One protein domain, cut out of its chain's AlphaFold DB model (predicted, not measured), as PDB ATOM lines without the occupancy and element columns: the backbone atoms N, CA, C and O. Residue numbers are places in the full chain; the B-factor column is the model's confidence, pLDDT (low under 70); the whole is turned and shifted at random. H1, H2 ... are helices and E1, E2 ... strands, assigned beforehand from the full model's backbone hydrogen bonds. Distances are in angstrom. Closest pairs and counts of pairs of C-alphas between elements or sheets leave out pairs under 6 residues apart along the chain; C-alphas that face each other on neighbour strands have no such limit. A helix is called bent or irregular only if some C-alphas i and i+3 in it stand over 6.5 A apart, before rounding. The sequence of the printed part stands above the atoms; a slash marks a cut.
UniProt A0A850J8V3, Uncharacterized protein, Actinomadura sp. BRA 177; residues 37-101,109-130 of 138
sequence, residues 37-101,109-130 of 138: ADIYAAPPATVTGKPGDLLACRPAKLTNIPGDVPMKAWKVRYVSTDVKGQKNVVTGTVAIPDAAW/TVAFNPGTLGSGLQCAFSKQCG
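AT A GLANCE: This is residues 37 to 101 and 109 to 130 of the 138 residues of an uncharacterized protein of Actinomadura sp. BRA 177 (UniProt A0A850J8V3). A twisted sheet of three strands makes the core, a long bent hairpin, E2 and E3, with the shorter E1 along one edge. Two tiny helices, H1 and H2, only graze it, and long loops complete the model. The printed part has 87 residues, in the order H1, E1, E2, E3, H2; the sheet order is E1 - E2 - E3, all antiparallel, a meander, each strand the antiparallel neighbour of the one before. The class is mixed, helices and strands, with 37 residues, under half, in named elements. It is only just compact, close to loose, with a radius of gyration of the C-alphas of 14.2 A, and spans 42 by 29 by 24 A.

HOW THE PARTS SIT: Start at H1, residues 37 to 40, which only grazes the sheet of E1, residues 54 to 60, E2, residues 71 to 81, and E3, residues 87 to 97; its closest C-alphas to E2 are Ile 39 and Arg 77, 5.4 A. In the hairpin E1 and E2, find N 58 and O 75 within hydrogen-bond range at 3.0 A. In the hairpin E2 and E3, N 76 and O 92 are 2.9 A apart. E2 bends by 57 degrees at residue 77, E3 by 54 degrees at residue 90. H2, residues 125 to 128, only grazes the sheet; the C-alphas of Gly 92 and Ser 126, its closest to E3, are 5.1 A apart. H1 and H2 are apart, and both are too short for an O i to N i+4 pair; in each the one O i to N i+3 pair is within range.

IN THESE COORDINATES: Find C-alpha 37 at (-23.931, -32.025, -45.000), where H1 begins. E1 is 15.9 A long; E2 runs 28.7 A from C-alpha 71 at (-10.933, -17.390, -31.661), and E3 30.5 A. H2 ends at C-alpha 128, (-26.392, -25.853, -31.294).

THE WHOLE: The C-alphas of Ala 45 and Gly 67, the two farthest apart, are 42.7 A from each other. The link H1 to E1 is long. Residues 102 to 108 are not printed, with 11.7 A between C-alphas 101 and 109 across the cut. Confidence is under 70 at residues 129 to 130.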
ATOM      1  N   ALA A  37     -23.428 -30.709 -44.623       94.81
ATOM      2  CA  ALA A  37     -23.931 -32.025 -45.000       94.81
ATOM      3  C   ALA A  37     -22.860 -33.110 -44.807       94.81
ATOM      4  O   ALA A  37     -23.168 -34.162 -44.259       94.81
ATOM      5  N   ASP A  38     -21.599 -32.835 -45.147       95.00
ATOM      6  CA  ASP A  38     -20.490 -33.782 -44.962       95.00
ATOM      7  C   ASP A  38     -20.188 -34.048 -43.483       95.00
ATOM      8  O   ASP A  38     -19.904 -35.188 -43.093       95.00
ATOM      9  N   ILE A  39     -20.291 -33.011 -42.640       94.50
ATOM     10  CA  ILE A  39     -20.126 -33.124 -41.184       94.50
ATOM     11  C   ILE A  39     -21.210 -34.018 -40.577       94.50
ATOM     12  O   ILE A  39     -20.906 -34.853 -39.727       94.50
ATOM     13  N   TYR A  40     -22.464 -33.858 -41.009       94.12
ATOM     14  CA  TYR A  40     -23.630 -34.523 -40.413       94.12
ATOM     15  C   TYR A  40     -24.175 -35.704 -41.218       94.12
ATOM     16  O   TYR A  40     -25.253 -36.210 -40.893       94.12
ATOM     17  N   ALA A  41     -23.462 -36.149 -42.250       93.69
ATOM     18  CA  ALA A  41     -23.876 -37.291 -43.048       93.69
ATOM     19  C   ALA A  41     -24.000 -38.553 -42.185       93.69
ATOM     20  O   ALA A  41     -23.303 -38.730 -41.178       93.69
ATOM     21  N   ALA A  42     -24.873 -39.461 -42.626       91.88
ATOM     22  CA  ALA A  42     -25.029 -40.760 -41.992       91.88
ATOM     23  C   ALA A  42     -23.659 -41.466 -41.875       91.88
ATOM     24  O   ALA A  42     -22.835 -41.376 -42.797       91.88
ATOM     25  N   PRO A  43     -23.365 -42.125 -40.741       87.12
ATOM     26  CA  PRO A  43     -22.155 -42.920 -40.611       87.12
ATOM     27  C   PRO A  43     -22.112 -44.024 -41.679       87.12
ATOM     28  O   PRO A  43     -23.148 -44.626 -41.969       87.12
ATOM     29  N   PRO A  44     -20.936 -44.314 -42.260       88.94
ATOM     30  CA  PRO A  44     -20.791 -45.456 -43.153       88.94
ATOM     31  C   PRO A  44     -21.011 -46.767 -42.387       88.94
ATOM     32  O   PRO A  44     -20.782 -46.838 -41.179       88.94
ATOM     33  N   ALA A  45     -21.389 -47.830 -43.101       90.06
ATOM     34  CA  ALA A  45     -21.571 -49.162 -42.513       90.06
ATOM     35  C   ALA A  45     -20.283 -49.727 -41.883       90.06
ATOM     36  O   ALA A  45     -20.329 -50.596 -41.017       90.06
ATOM     37  N   THR A  46     -19.118 -49.247 -42.320       92.44
ATOM     38  CA  THR A  46     -17.815 -49.595 -41.753       92.44
ATOM     39  C   THR A  46     -16.995 -48.330 -41.561       92.44
ATOM     40  O   THR A  46     -16.857 -47.531 -42.486       92.44
ATOM     41  N   VAL A  47     -16.440 -48.157 -40.360       95.00
ATOM     42  CA  VAL A  47     -15.613 -46.999 -40.002       95.00
ATOM     43  C   VAL A  47     -14.135 -47.378 -40.071       95.00
ATOM     44  O   VAL A  47     -13.646 -48.215 -39.309       95.00
ATOM     45  N   THR A  48     -13.414 -46.752 -40.996       93.81
ATOM     46  CA  THR A  48     -11.960 -46.871 -41.151       93.81
ATOM     47  C   THR A  48     -11.233 -45.790 -40.349       93.81
ATOM     48  O   THR A  48     -11.821 -44.765 -40.025       93.81
ATOM     49  N   GLY A  49      -9.950 -46.003 -40.045       92.75
ATOM     50  CA  GLY A  49      -9.146 -45.079 -39.230       92.75
ATOM     51  C   GLY A  49      -9.046 -45.483 -37.757       92.75
ATOM     52  O   GLY A  49      -9.545 -46.540 -37.343       92.75
ATOM     53  N   LYS A  50      -8.336 -44.676 -36.979       94.56
ATOM     54  CA  LYS A  50      -8.108 -44.808 -35.536       94.56
ATOM     55  C   LYS A  50      -8.955 -43.781 -34.776       94.56
ATOM     56  O   LYS A  50      -9.234 -42.718 -35.322       94.56
ATOM     57  N   PRO A  51      -9.354 -44.057 -33.522       92.50
ATOM     58  CA  PRO A  51     -10.012 -43.054 -32.690       92.50
ATOM     59  C   PRO A  51      -9.188 -41.760 -32.621       92.50
ATOM     60  O   PRO A  51      -7.989 -41.808 -32.356       92.50
ATOM     61  N   GLY A  52      -9.836 -40.625 -32.883       87.88
ATOM     62  CA  GLY A  52      -9.208 -39.308 -33.012       87.88
ATOM     63  C   GLY A  52      -8.902 -38.877 -34.451       87.88
ATOM     64  O   GLY A  52      -8.685 -37.688 -34.673       87.88
ATOM     65  N   ASP A  53      -8.938 -39.786 -35.433       92.56
ATOM     66  CA  ASP A  53      -8.716 -39.427 -36.837       92.56
ATOM     67  C   ASP A  53      -9.832 -38.507 -37.343       92.56
ATOM     68  O   ASP A  53     -11.027 -38.797 -37.205       92.56
ATOM     69  N   LEU A  54      -9.431 -37.395 -37.961       92.00
ATOM     70  CA  LEU A  54     -10.341 -36.416 -38.536       92.00
ATOM     71  C   LEU A  54     -10.845 -36.901 -39.899       92.00
ATOM     72  O   LEU A  54     -10.056 -37.227 -40.781       92.00
ATOM     73  N   LEU A  55     -12.166 -36.933 -40.067       93.19
ATOM     74  CA  LEU A  55     -12.828 -37.367 -41.299       93.19
ATOM     75  C   LEU A  55     -13.278 -36.184 -42.156       93.19
ATOM     76  O   LEU A  55     -13.210 -36.243 -43.376       93.19
ATOM     77  N   ALA A  56     -13.767 -35.127 -41.512       93.94
ATOM     78  CA  ALA A  56     -14.144 -33.879 -42.161       93.94
ATOM     79  C   ALA A  56     -14.099 -32.738 -41.146       93.94
ATOM     80  O   ALA A  56     -14.344 -32.932 -39.951       93.94
ATOM     81  N   CYS A  57     -13.829 -31.530 -41.617       94.12
ATOM     82  CA  CYS A  57     -13.902 -30.332 -40.800       94.12
ATOM     83  C   CYS A  57     -14.314 -29.134 -41.638       94.12
ATOM     84  O   CYS A  57     -14.119 -29.101 -42.851       94.12
ATOM     85  N   ARG A  58     -14.882 -28.132 -40.973       93.44
ATOM     86  CA  ARG A  58     -15.233 -26.862 -41.603       93.44
ATOM     87  C   ARG A  58     -15.181 -25.714 -40.612       93.44
ATOM     88  O   ARG A  58     -15.399 -25.953 -39.421       93.44
ATOM     89  N   PRO A  59     -14.979 -24.470 -41.069       92.81
ATOM     90  CA  PRO A  59     -15.014 -23.318 -40.193       92.81
ATOM     91  C   PRO A  59     -16.409 -23.138 -39.589       92.81
ATOM     92  O   PRO A  59     -17.443 -23.399 -40.225       92.81
ATOM     93  N   ALA A  60     -16.416 -22.674 -38.349       88.88
ATOM     94  CA  ALA A  60     -17.589 -22.297 -37.587       88.88
ATOM     95  C   ALA A  60     -17.343 -20.946 -36.909       88.88
ATOM     96  O   ALA A  60     -16.203 -20.552 -36.664       88.88
ATOM     97  N   LYS A  61     -18.428 -20.238 -36.596       86.88
ATOM     98  CA  LYS A  61     -18.387 -19.011 -35.804       86.88
ATOM     99  C   LYS A  61     -19.089 -19.271 -34.480       86.88
ATOM    100  O   LYS A  61     -20.207 -19.779 -34.481       86.88
ATOM    101  N   LEU A  62     -18.438 -18.910 -33.379       84.62
ATOM    102  CA  LEU A  62     -19.039 -18.917 -32.048       84.62
ATOM    103  C   LEU A  62     -19.442 -17.480 -31.728       84.62
ATOM    104  O   LEU A  62     -18.596 -16.591 -31.766       84.62
ATOM    105  N   THR A  63     -20.729 -17.229 -31.497       75.75
ATOM    106  CA  THR A  63     -21.257 -15.860 -31.347       75.75
ATOM    107  C   THR A  63     -21.620 -15.483 -29.914       75.75
ATOM    108  O   THR A  63     -21.938 -14.329 -29.681       75.75
ATOM    109  N   ASN A  64     -21.556 -16.425 -28.965       73.31
ATOM    110  CA  ASN A  64     -22.004 -16.237 -27.578       73.31
ATOM    111  C   ASN A  64     -20.918 -16.667 -26.578       73.31
ATOM    112  O   ASN A  64     -21.171 -17.475 -25.681       73.31
ATOM    113  N   ILE A  65     -19.688 -16.188 -26.775       77.19
ATOM    114  CA  ILE A  65     -18.581 -16.458 -25.854       77.19
ATOM    115  C   ILE A  65     -18.458 -15.291 -24.869       77.19
ATOM    116  O   ILE A  65     -18.297 -14.155 -25.313       77.19
ATOM    117  N   PRO A  66     -18.500 -15.539 -23.546       77.56
ATOM    118  CA  PRO A  66     -18.260 -14.497 -22.555       77.56
ATOM    119  C   PRO A  66     -16.932 -13.770 -22.807       77.56
ATOM    120  O   PRO A  66     -15.893 -14.402 -22.990       77.56
ATOM    121  N   GLY A  67     -16.971 -12.436 -22.823       81.94
ATOM    122  CA  GLY A  67     -15.790 -11.600 -23.058       81.94
ATOM    123  C   GLY A  67     -15.338 -11.504 -24.518       81.94
ATOM    124  O   GLY A  67     -14.255 -10.974 -24.754       81.94
ATOM    125  N   ASP A  68     -16.129 -12.013 -25.474       81.00
ATOM    126  CA  ASP A  68     -15.891 -11.899 -26.922       81.00
ATOM    127  C   ASP A  68     -14.461 -12.277 -27.339       81.00
ATOM    128  O   ASP A  68     -13.844 -11.653 -28.205       81.00
ATOM    129  N   VAL A  69     -13.918 -13.317 -26.695       84.81
ATOM    130  CA  VAL A  69     -12.542 -13.772 -26.905       84.81
ATOM    131  C   VAL A  69     -12.331 -14.119 -28.387       84.81
ATOM    132  O   VAL A  69     -12.987 -15.038 -28.890       84.81
ATOM    133  N   PRO A  70     -11.395 -13.451 -29.091       88.00
ATOM    134  CA  PRO A  70     -11.094 -13.771 -30.480       88.00
ATOM    135  C   PRO A  70     -10.585 -15.206 -30.610       88.00
ATOM    136  O   PRO A  70      -9.616 -15.613 -29.954       88.00
ATOM    137  N   MET A  71     -11.264 -15.992 -31.438       88.50
ATOM    138  CA  MET A  71     -10.933 -17.390 -31.661       88.50
ATOM    139  C   MET A  71     -11.374 -17.863 -33.034       88.50
ATOM    140  O   MET A  71     -12.370 -17.406 -33.600       88.50
ATOM    141  N   LYS A  72     -10.666 -18.874 -33.523       89.50
ATOM    142  CA  LYS A  72     -11.081 -19.668 -34.674       89.50
ATOM    143  C   LYS A  72     -11.782 -20.915 -34.176       89.50
ATOM    144  O   LYS A  72     -11.341 -21.524 -33.203       89.50
ATOM    145  N   ALA A  73     -12.863 -21.296 -34.842       91.06
ATOM    146  CA  ALA A  73     -13.610 -22.487 -34.490       91.06
ATOM    147  C   ALA A  73     -13.917 -23.343 -35.714       91.06
ATOM    148  O   ALA A  73     -14.026 -22.850 -36.840       91.06
ATOM    149  N   TRP A  74     -14.086 -24.637 -35.470       92.38
ATOM    150  CA  TRP A  74     -14.408 -25.627 -36.482       92.38
ATOM    151  C   TRP A  74     -15.467 -26.587 -35.970       92.38
ATOM    152  O   TRP A  74     -15.404 -27.042 -34.827       92.38
ATOM    153  N   LYS A  75     -16.402 -26.952 -36.847       93.69
ATOM    154  CA  LYS A  75     -17.159 -28.195 -36.695       93.69
ATOM    155  C   LYS A  75     -16.295 -29.321 -37.240       93.69
ATOM    156  O   LYS A  75     -15.720 -29.182 -38.321       93.69
ATOM    157  N   VAL A  76     -16.220 -30.419 -36.507       94.00
ATOM    158  CA  VAL A  76     -15.406 -31.581 -36.867       94.00
ATOM    159  C   VAL A  76     -16.253 -32.842 -36.881       94.00
ATOM    160  O   VAL A  76     -17.176 -32.988 -36.081       94.00
ATOM    161  N   ARG A  77     -15.909 -33.760 -37.778       94.44
ATOM    162  CA  ARG A  77     -16.390 -35.138 -37.844       94.44
ATOM    163  C   ARG A  77     -15.175 -36.044 -37.715       94.44
ATOM    164  O   ARG A  77     -14.226 -35.880 -38.478       94.44
ATOM    165  N   TYR A  78     -15.180 -36.965 -36.761       94.56
ATOM    166  CA  TYR A  78     -14.004 -37.779 -36.447       94.56
ATOM    167  C   TYR A  78     -14.381 -39.196 -36.014       94.56
ATOM    168  O   TYR A  78     -15.530 -39.478 -35.657       94.56
ATOM    169  N   VAL A  79     -13.404 -40.095 -36.081       96.06
ATOM    170  CA  VAL A  79     -13.536 -41.482 -35.626       96.06
ATOM    171  C   VAL A  79     -13.469 -41.521 -34.103       96.06
ATOM    172  O   VAL A  79     -12.560 -40.955 -33.501       96.06
ATOM    173  N   SER A  80     -14.387 -42.236 -33.467       93.81
ATOM    174  CA  SER A  80     -14.363 -42.509 -32.029       93.81
ATOM    175  C   SER A  80     -14.705 -43.980 -31.772       93.81
ATOM    176  O   SER A  80     -14.662 -44.810 -32.688       93.81
ATOM    177  N   THR A  81     -15.001 -44.321 -30.524       95.12
ATOM    178  CA  THR A  81     -15.501 -45.634 -30.115       95.12
ATOM    179  C   THR A  81     -16.814 -45.502 -29.358       95.12
ATOM    180  O   THR A  81     -17.000 -44.570 -28.575       95.12
ATOM    181  N   ASP A  82     -17.722 -46.451 -29.566       92.44
ATOM    182  CA  ASP A  82     -18.948 -46.568 -28.784       92.44
ATOM    183  C   ASP A  82     -18.713 -47.255 -27.425       92.44
ATOM    184  O   ASP A  82     -17.604 -47.670 -27.080       92.44
ATOM    185  N   VAL A  83     -19.788 -47.408 -26.648       92.88
ATOM    186  CA  VAL A  83     -19.763 -48.058 -25.326       92.88
ATOM    187  C   VAL A  83     -19.372 -49.543 -25.363       92.88
ATOM    188  O   VAL A  83     -19.070 -50.118 -24.322       92.88
ATOM    189  N   LYS A  84     -19.381 -50.180 -26.540       95.94
ATOM    190  CA  LYS A  84     -18.951 -51.568 -26.770       95.94
ATOM    191  C   LYS A  84     -17.527 -51.639 -27.340       95.94
ATOM    192  O   LYS A  84     -17.081 -52.716 -27.740       95.94
ATOM    193  N   GLY A  85     -16.828 -50.505 -27.421       93.62
ATOM    194  CA  GLY A  85     -15.485 -50.396 -27.987       93.62
ATOM    195  C   GLY A  85     -15.436 -50.504 -29.514       93.62
ATOM    196  O   GLY A  85     -14.348 -50.624 -30.074       93.62
ATOM    197  N   GLN A  86     -16.579 -50.473 -30.206       94.62
ATOM    198  CA  GLN A  86     -16.623 -50.524 -31.668       94.62
ATOM    199  C   GLN A  86     -16.406 -49.133 -32.253       94.62
ATOM    200  O   GLN A  86     -16.852 -48.136 -31.686       94.62
ATOM    201  N   LYS A  87     -15.732 -49.051 -33.405       95.38
ATOM    202  CA  LYS A  87     -15.499 -47.764 -34.072       95.38
ATOM    203  C   LYS A  87     -16.822 -47.135 -34.495       95.38
ATOM    204  O   LYS A  87     -17.644 -47.782 -35.140       95.38
ATOM    205  N   ASN A  88     -16.984 -45.857 -34.190       94.69
ATOM    206  CA  ASN A  88     -18.118 -45.051 -34.621       94.69
ATOM    207  C   ASN A  88     -17.640 -43.698 -35.170       94.69
ATOM    208  O   ASN A  88     -16.454 -43.366 -35.127       94.69
ATOM    209  N   VAL A  89     -18.572 -42.928 -35.729       94.56
ATOM    210  CA  VAL A  89     -18.316 -41.565 -36.204       94.56
ATOM    211  C   VAL A  89     -19.108 -40.597 -35.346       94.56
ATOM    212  O   VAL A  89     -20.308 -40.782 -35.145       94.56
ATOM    213  N   VAL A  90     -18.439 -39.559 -34.864       93.19
ATOM    214  CA  VAL A  90     -19.017 -38.532 -33.996       93.19
ATOM    215  C   VAL A  90     -18.688 -37.141 -34.528       93.19
ATOM    216  O   VAL A  90     -17.752 -36.961 -35.312       93.19
ATOM    217  N   THR A  91     -19.469 -36.151 -34.105       94.00
ATOM    218  CA  THR A  91     -19.248 -34.742 -34.443       94.00
ATOM    219  C   THR A  91     -18.965 -33.919 -33.197       94.00
ATOM    220  O   THR A  91     -19.451 -34.229 -32.111       94.00
ATOM    221  N   GLY A  92     -18.203 -32.842 -33.354       91.88
ATOM    222  CA  GLY A  92     -17.867 -31.931 -32.264       91.88
ATOM    223  C   GLY A  92     -17.546 -30.526 -32.752       91.88
ATOM    224  O   GLY A  92     -17.595 -30.245 -33.952       91.88
ATOM    225  N   THR A  93     -17.200 -29.662 -31.803       91.50
ATOM    226  CA  THR A  93     -16.709 -28.308 -32.063       91.50
ATOM    227  C   THR A  93     -15.340 -28.155 -31.419       91.50
ATOM    228  O   THR A  93     -15.156 -28.528 -30.263       91.50
ATOM    229  N   VAL A  94     -14.387 -27.601 -32.159       91.19
ATOM    230  CA  VAL A  94     -13.058 -27.237 -31.657       91.19
ATOM    231  C   VAL A  94     -12.911 -25.731 -31.780       91.19
ATOM    232  O   VAL A  94     -13.244 -25.177 -32.823       91.19
ATOM    233  N   ALA A  95     -12.407 -25.080 -30.737       89.62
ATOM    234  CA  ALA A  95     -12.140 -23.649 -30.723       89.62
ATOM    235  C   ALA A  95     -10.713 -23.385 -30.243       89.62
ATOM    236  O   ALA A  95     -10.252 -23.988 -29.275       89.62
ATOM    237  N   ILE A  96     -10.008 -22.490 -30.930       89.62
ATOM    238  CA  ILE A  96      -8.629 -22.116 -30.630       89.62
ATOM    239  C   ILE A  96      -8.579 -20.591 -30.503       89.62
ATOM    240  O   ILE A  96      -8.768 -19.903 -31.508       89.62
ATOM    241  N   PRO A  97      -8.321 -20.051 -29.298       88.69
ATOM    242  CA  PRO A  97      -8.133 -18.617 -29.122       88.69
ATOM    243  C   PRO A  97      -6.913 -18.112 -29.893       88.69
ATOM    244  O   PRO A  97      -5.848 -18.740 -29.841       88.69
ATOM    245  N   ASP A  98      -7.054 -16.954 -30.536       87.56
ATOM    246  CA  ASP A  98      -6.008 -16.341 -31.369       87.56
ATOM    247  C   ASP A  98      -4.795 -15.883 -30.546       87.56
ATOM    248  O   ASP A  98      -3.685 -15.771 -31.068       87.56
ATOM    249  N   ALA A  99      -4.989 -15.653 -29.244       88.94
ATOM    250  CA  ALA A  99      -3.915 -15.315 -28.324       88.94
ATOM    251  C   ALA A  99      -2.829 -16.406 -28.300       88.94
ATOM    252  O   ALA A  99      -3.110 -17.604 -28.150       88.94
ATOM    253  N   ALA A 100      -1.573 -15.969 -28.417       87.44
ATOM    254  CA  ALA A 100      -0.414 -16.842 -28.321       87.44
ATOM    255  C   ALA A 100      -0.264 -17.400 -26.897       87.44
ATOM    256  O   ALA A 100      -0.436 -16.692 -25.906       87.44
ATOM    257  N   TRP A 101       0.102 -18.677 -26.796       88.12
ATOM    258  CA  TRP A 101       0.420 -19.306 -25.517       88.12
ATOM    259  C   TRP A 101       1.864 -18.987 -25.111       88.12
ATOM    260  O   TRP A 101       2.799 -19.406 -25.790       88.12
ATOM    261  N   THR A 109      -5.618 -27.879 -22.968       87.75
ATOM    262  CA  THR A 109      -6.804 -28.301 -23.718       87.75
ATOM    263  C   THR A 109      -7.964 -28.459 -22.749       87.75
ATOM    264  O   THR A 109      -7.837 -29.155 -21.745       87.75
ATOM    265  N   VAL A 110      -9.089 -27.817 -23.057       88.88
ATOM    266  CA  VAL A 110     -10.323 -27.921 -22.274       88.88
ATOM    267  C   VAL A 110     -11.288 -28.839 -23.011       88.88
ATOM    268  O   VAL A 110     -11.642 -28.580 -24.161       88.88
ATOM    269  N   ALA A 111     -11.718 -29.907 -22.342       88.00
ATOM    270  CA  ALA A 111     -12.830 -30.732 -22.789       88.00
ATOM    271  C   ALA A 111     -14.109 -30.203 -22.136       88.00
ATOM    272  O   ALA A 111     -14.280 -30.307 -20.923       88.00
ATOM    273  N   PHE A 112     -14.974 -29.589 -22.941       85.81
ATOM    274  CA  PHE A 112     -16.250 -29.064 -22.475       85.81
ATOM    275  C   PHE A 112     -17.387 -29.995 -22.882       85.81
ATOM    276  O   PHE A 112     -17.597 -30.262 -24.068       85.81
ATOM    277  N   ASN A 113     -18.145 -30.445 -21.884       84.00
ATOM    278  CA  ASN A 113     -19.294 -31.309 -22.071       84.00
ATOM    279  C   ASN A 113     -20.538 -30.538 -21.622       84.00
ATOM    280  O   ASN A 113     -20.661 -30.240 -20.432       84.00
ATOM    281  N   PRO A 114     -21.461 -30.207 -22.538       83.06
ATOM    282  CA  PRO A 114     -22.708 -29.571 -22.150       83.06
ATOM    283  C   PRO A 114     -23.542 -30.527 -21.289       83.06
ATOM    284  O   PRO A 114     -23.359 -31.747 -21.318       83.06
ATOM    285  N   GLY A 115     -24.509 -29.966 -20.561       84.12
ATOM    286  CA  GLY A 115     -25.564 -30.758 -19.933       84.12
ATOM    287  C   GLY A 115     -26.416 -31.516 -20.961       84.12
ATOM    288  O   GLY A 115     -26.172 -31.483 -22.165       84.12
ATOM    289  N   THR A 116     -27.453 -32.206 -20.496       85.31
ATOM    290  CA  THR A 116     -28.353 -32.988 -21.357       85.31
ATOM    291  C   THR A 116     -29.004 -32.126 -22.449       85.31
ATOM    292  O   THR A 116     -29.713 -31.176 -22.136       85.31
ATOM    293  N   LEU A 117     -28.820 -32.489 -23.727       83.31
ATOM    294  CA  LEU A 117     -29.378 -31.749 -24.878       83.31
ATOM    295  C   LEU A 117     -30.559 -32.453 -25.573       83.31
ATOM    296  O   LEU A 117     -31.296 -31.824 -26.331       83.31
ATOM    297  N   GLY A 118     -30.756 -33.750 -25.308       87.19
ATOM    298  CA  GLY A 118     -31.778 -34.603 -25.927       87.19
ATOM    299  C   GLY A 118     -31.185 -35.703 -26.817       87.19
ATOM    300  O   GLY A 118     -30.041 -35.616 -27.255       87.19
ATOM    301  N   SER A 119     -31.965 -36.756 -27.081       89.44
ATOM    302  CA  SER A 119     -31.475 -37.977 -27.751       89.44
ATOM    303  C   SER A 119     -31.522 -37.940 -29.284       89.44
ATOM    304  O   SER A 119     -31.080 -38.883 -29.934       89.44
ATOM    305  N   GLY A 120     -32.090 -36.889 -29.885       89.19
ATOM    306  CA  GLY A 120     -32.198 -36.762 -31.342       89.19
ATOM    307  C   GLY A 120     -30.970 -36.114 -31.986       89.19
ATOM    308  O   GLY A 120     -30.301 -35.282 -31.379       89.19
ATOM    309  N   LEU A 121     -30.695 -36.420 -33.259       87.00
ATOM    310  CA  LEU A 121     -29.552 -35.845 -33.988       87.00
ATOM    311  C   LEU A 121     -29.641 -34.322 -34.161       87.00
ATOM    312  O   LEU A 121     -28.627 -33.667 -34.399       87.00
ATOM    313  N   GLN A 122     -30.838 -33.741 -34.105       88.94
ATOM    314  CA  GLN A 122     -31.059 -32.293 -34.104       88.94
ATOM    315  C   GLN A 122     -30.600 -31.622 -32.801       88.94
ATOM    316  O   GLN A 122     -30.299 -30.432 -32.802       88.94
ATOM    317  N   CYS A 123     -30.506 -32.387 -31.713       89.62
ATOM    318  CA  CYS A 123     -30.081 -31.921 -30.397       89.62
ATOM    319  C   CYS A 123     -28.557 -31.926 -30.216       89.62
ATOM    320  O   CYS A 123     -28.067 -31.511 -29.171       89.62
ATOM    321  N   ALA A 124     -27.796 -32.418 -31.197       88.44
ATOM    322  CA  ALA A 124     -26.347 -32.513 -31.091       88.44
ATOM    323  C   ALA A 124     -25.726 -31.144 -30.777       88.44
ATOM    324  O   ALA A 124     -25.997 -30.160 -31.473       88.44
ATOM    325  N   PHE A 125     -24.840 -31.092 -29.776       87.62
ATOM    326  CA  PHE A 125     -24.226 -29.832 -29.356       87.62
ATOM    327  C   PHE A 125     -23.531 -29.120 -30.509       87.62
ATOM    328  O   PHE A 125     -23.677 -27.921 -30.650       87.62
ATOM    329  N   SER A 126     -22.853 -29.832 -31.409       85.06
ATOM    330  CA  SER A 126     -22.179 -29.219 -32.561       85.06
ATOM    331  C   SER A 126     -23.134 -28.517 -33.546       85.06
ATOM    332  O   SER A 126     -22.698 -27.660 -34.318       85.06
ATOM    333  N   LYS A 127     -24.437 -28.843 -33.527       87.31
ATOM    334  CA  LYS A 127     -25.479 -28.109 -34.268       87.31
ATOM    335  C   LYS A 127     -25.954 -26.868 -33.515       87.31
ATOM    336  O   LYS A 127     -26.272 -25.870 -34.150       87.31
ATOM    337  N   GLN A 128     -25.973 -26.936 -32.186       81.44
ATOM    338  CA  GLN A 128     -26.392 -25.853 -31.294       81.44
ATOM    339  C   GLN A 128     -25.257 -24.885 -30.945       81.44
ATOM    340  O   GLN A 128     -25.513 -23.742 -30.618       81.44
ATOM    341  N   CYS A 129     -23.992 -25.289 -31.039       68.81
ATOM    342  CA  CYS A 129     -22.803 -24.509 -30.686       68.81
ATOM    343  C   CYS A 129     -22.476 -23.448 -31.762       68.81
ATOM    344  O   CYS A 129     -21.329 -23.179 -32.088       68.81
ATOM    345  N   GLY A 130     -23.520 -22.873 -32.362       53.91
ATOM    346  CA  GLY A 130     -23.541 -21.509 -32.882       53.91
ATOM    347  C   GLY A 130     -24.344 -20.564 -31.973       53.91
ATOM    348  O   GLY A 130     -24.449 -19.390 -32.292       53.91
TER     349      GLY A 130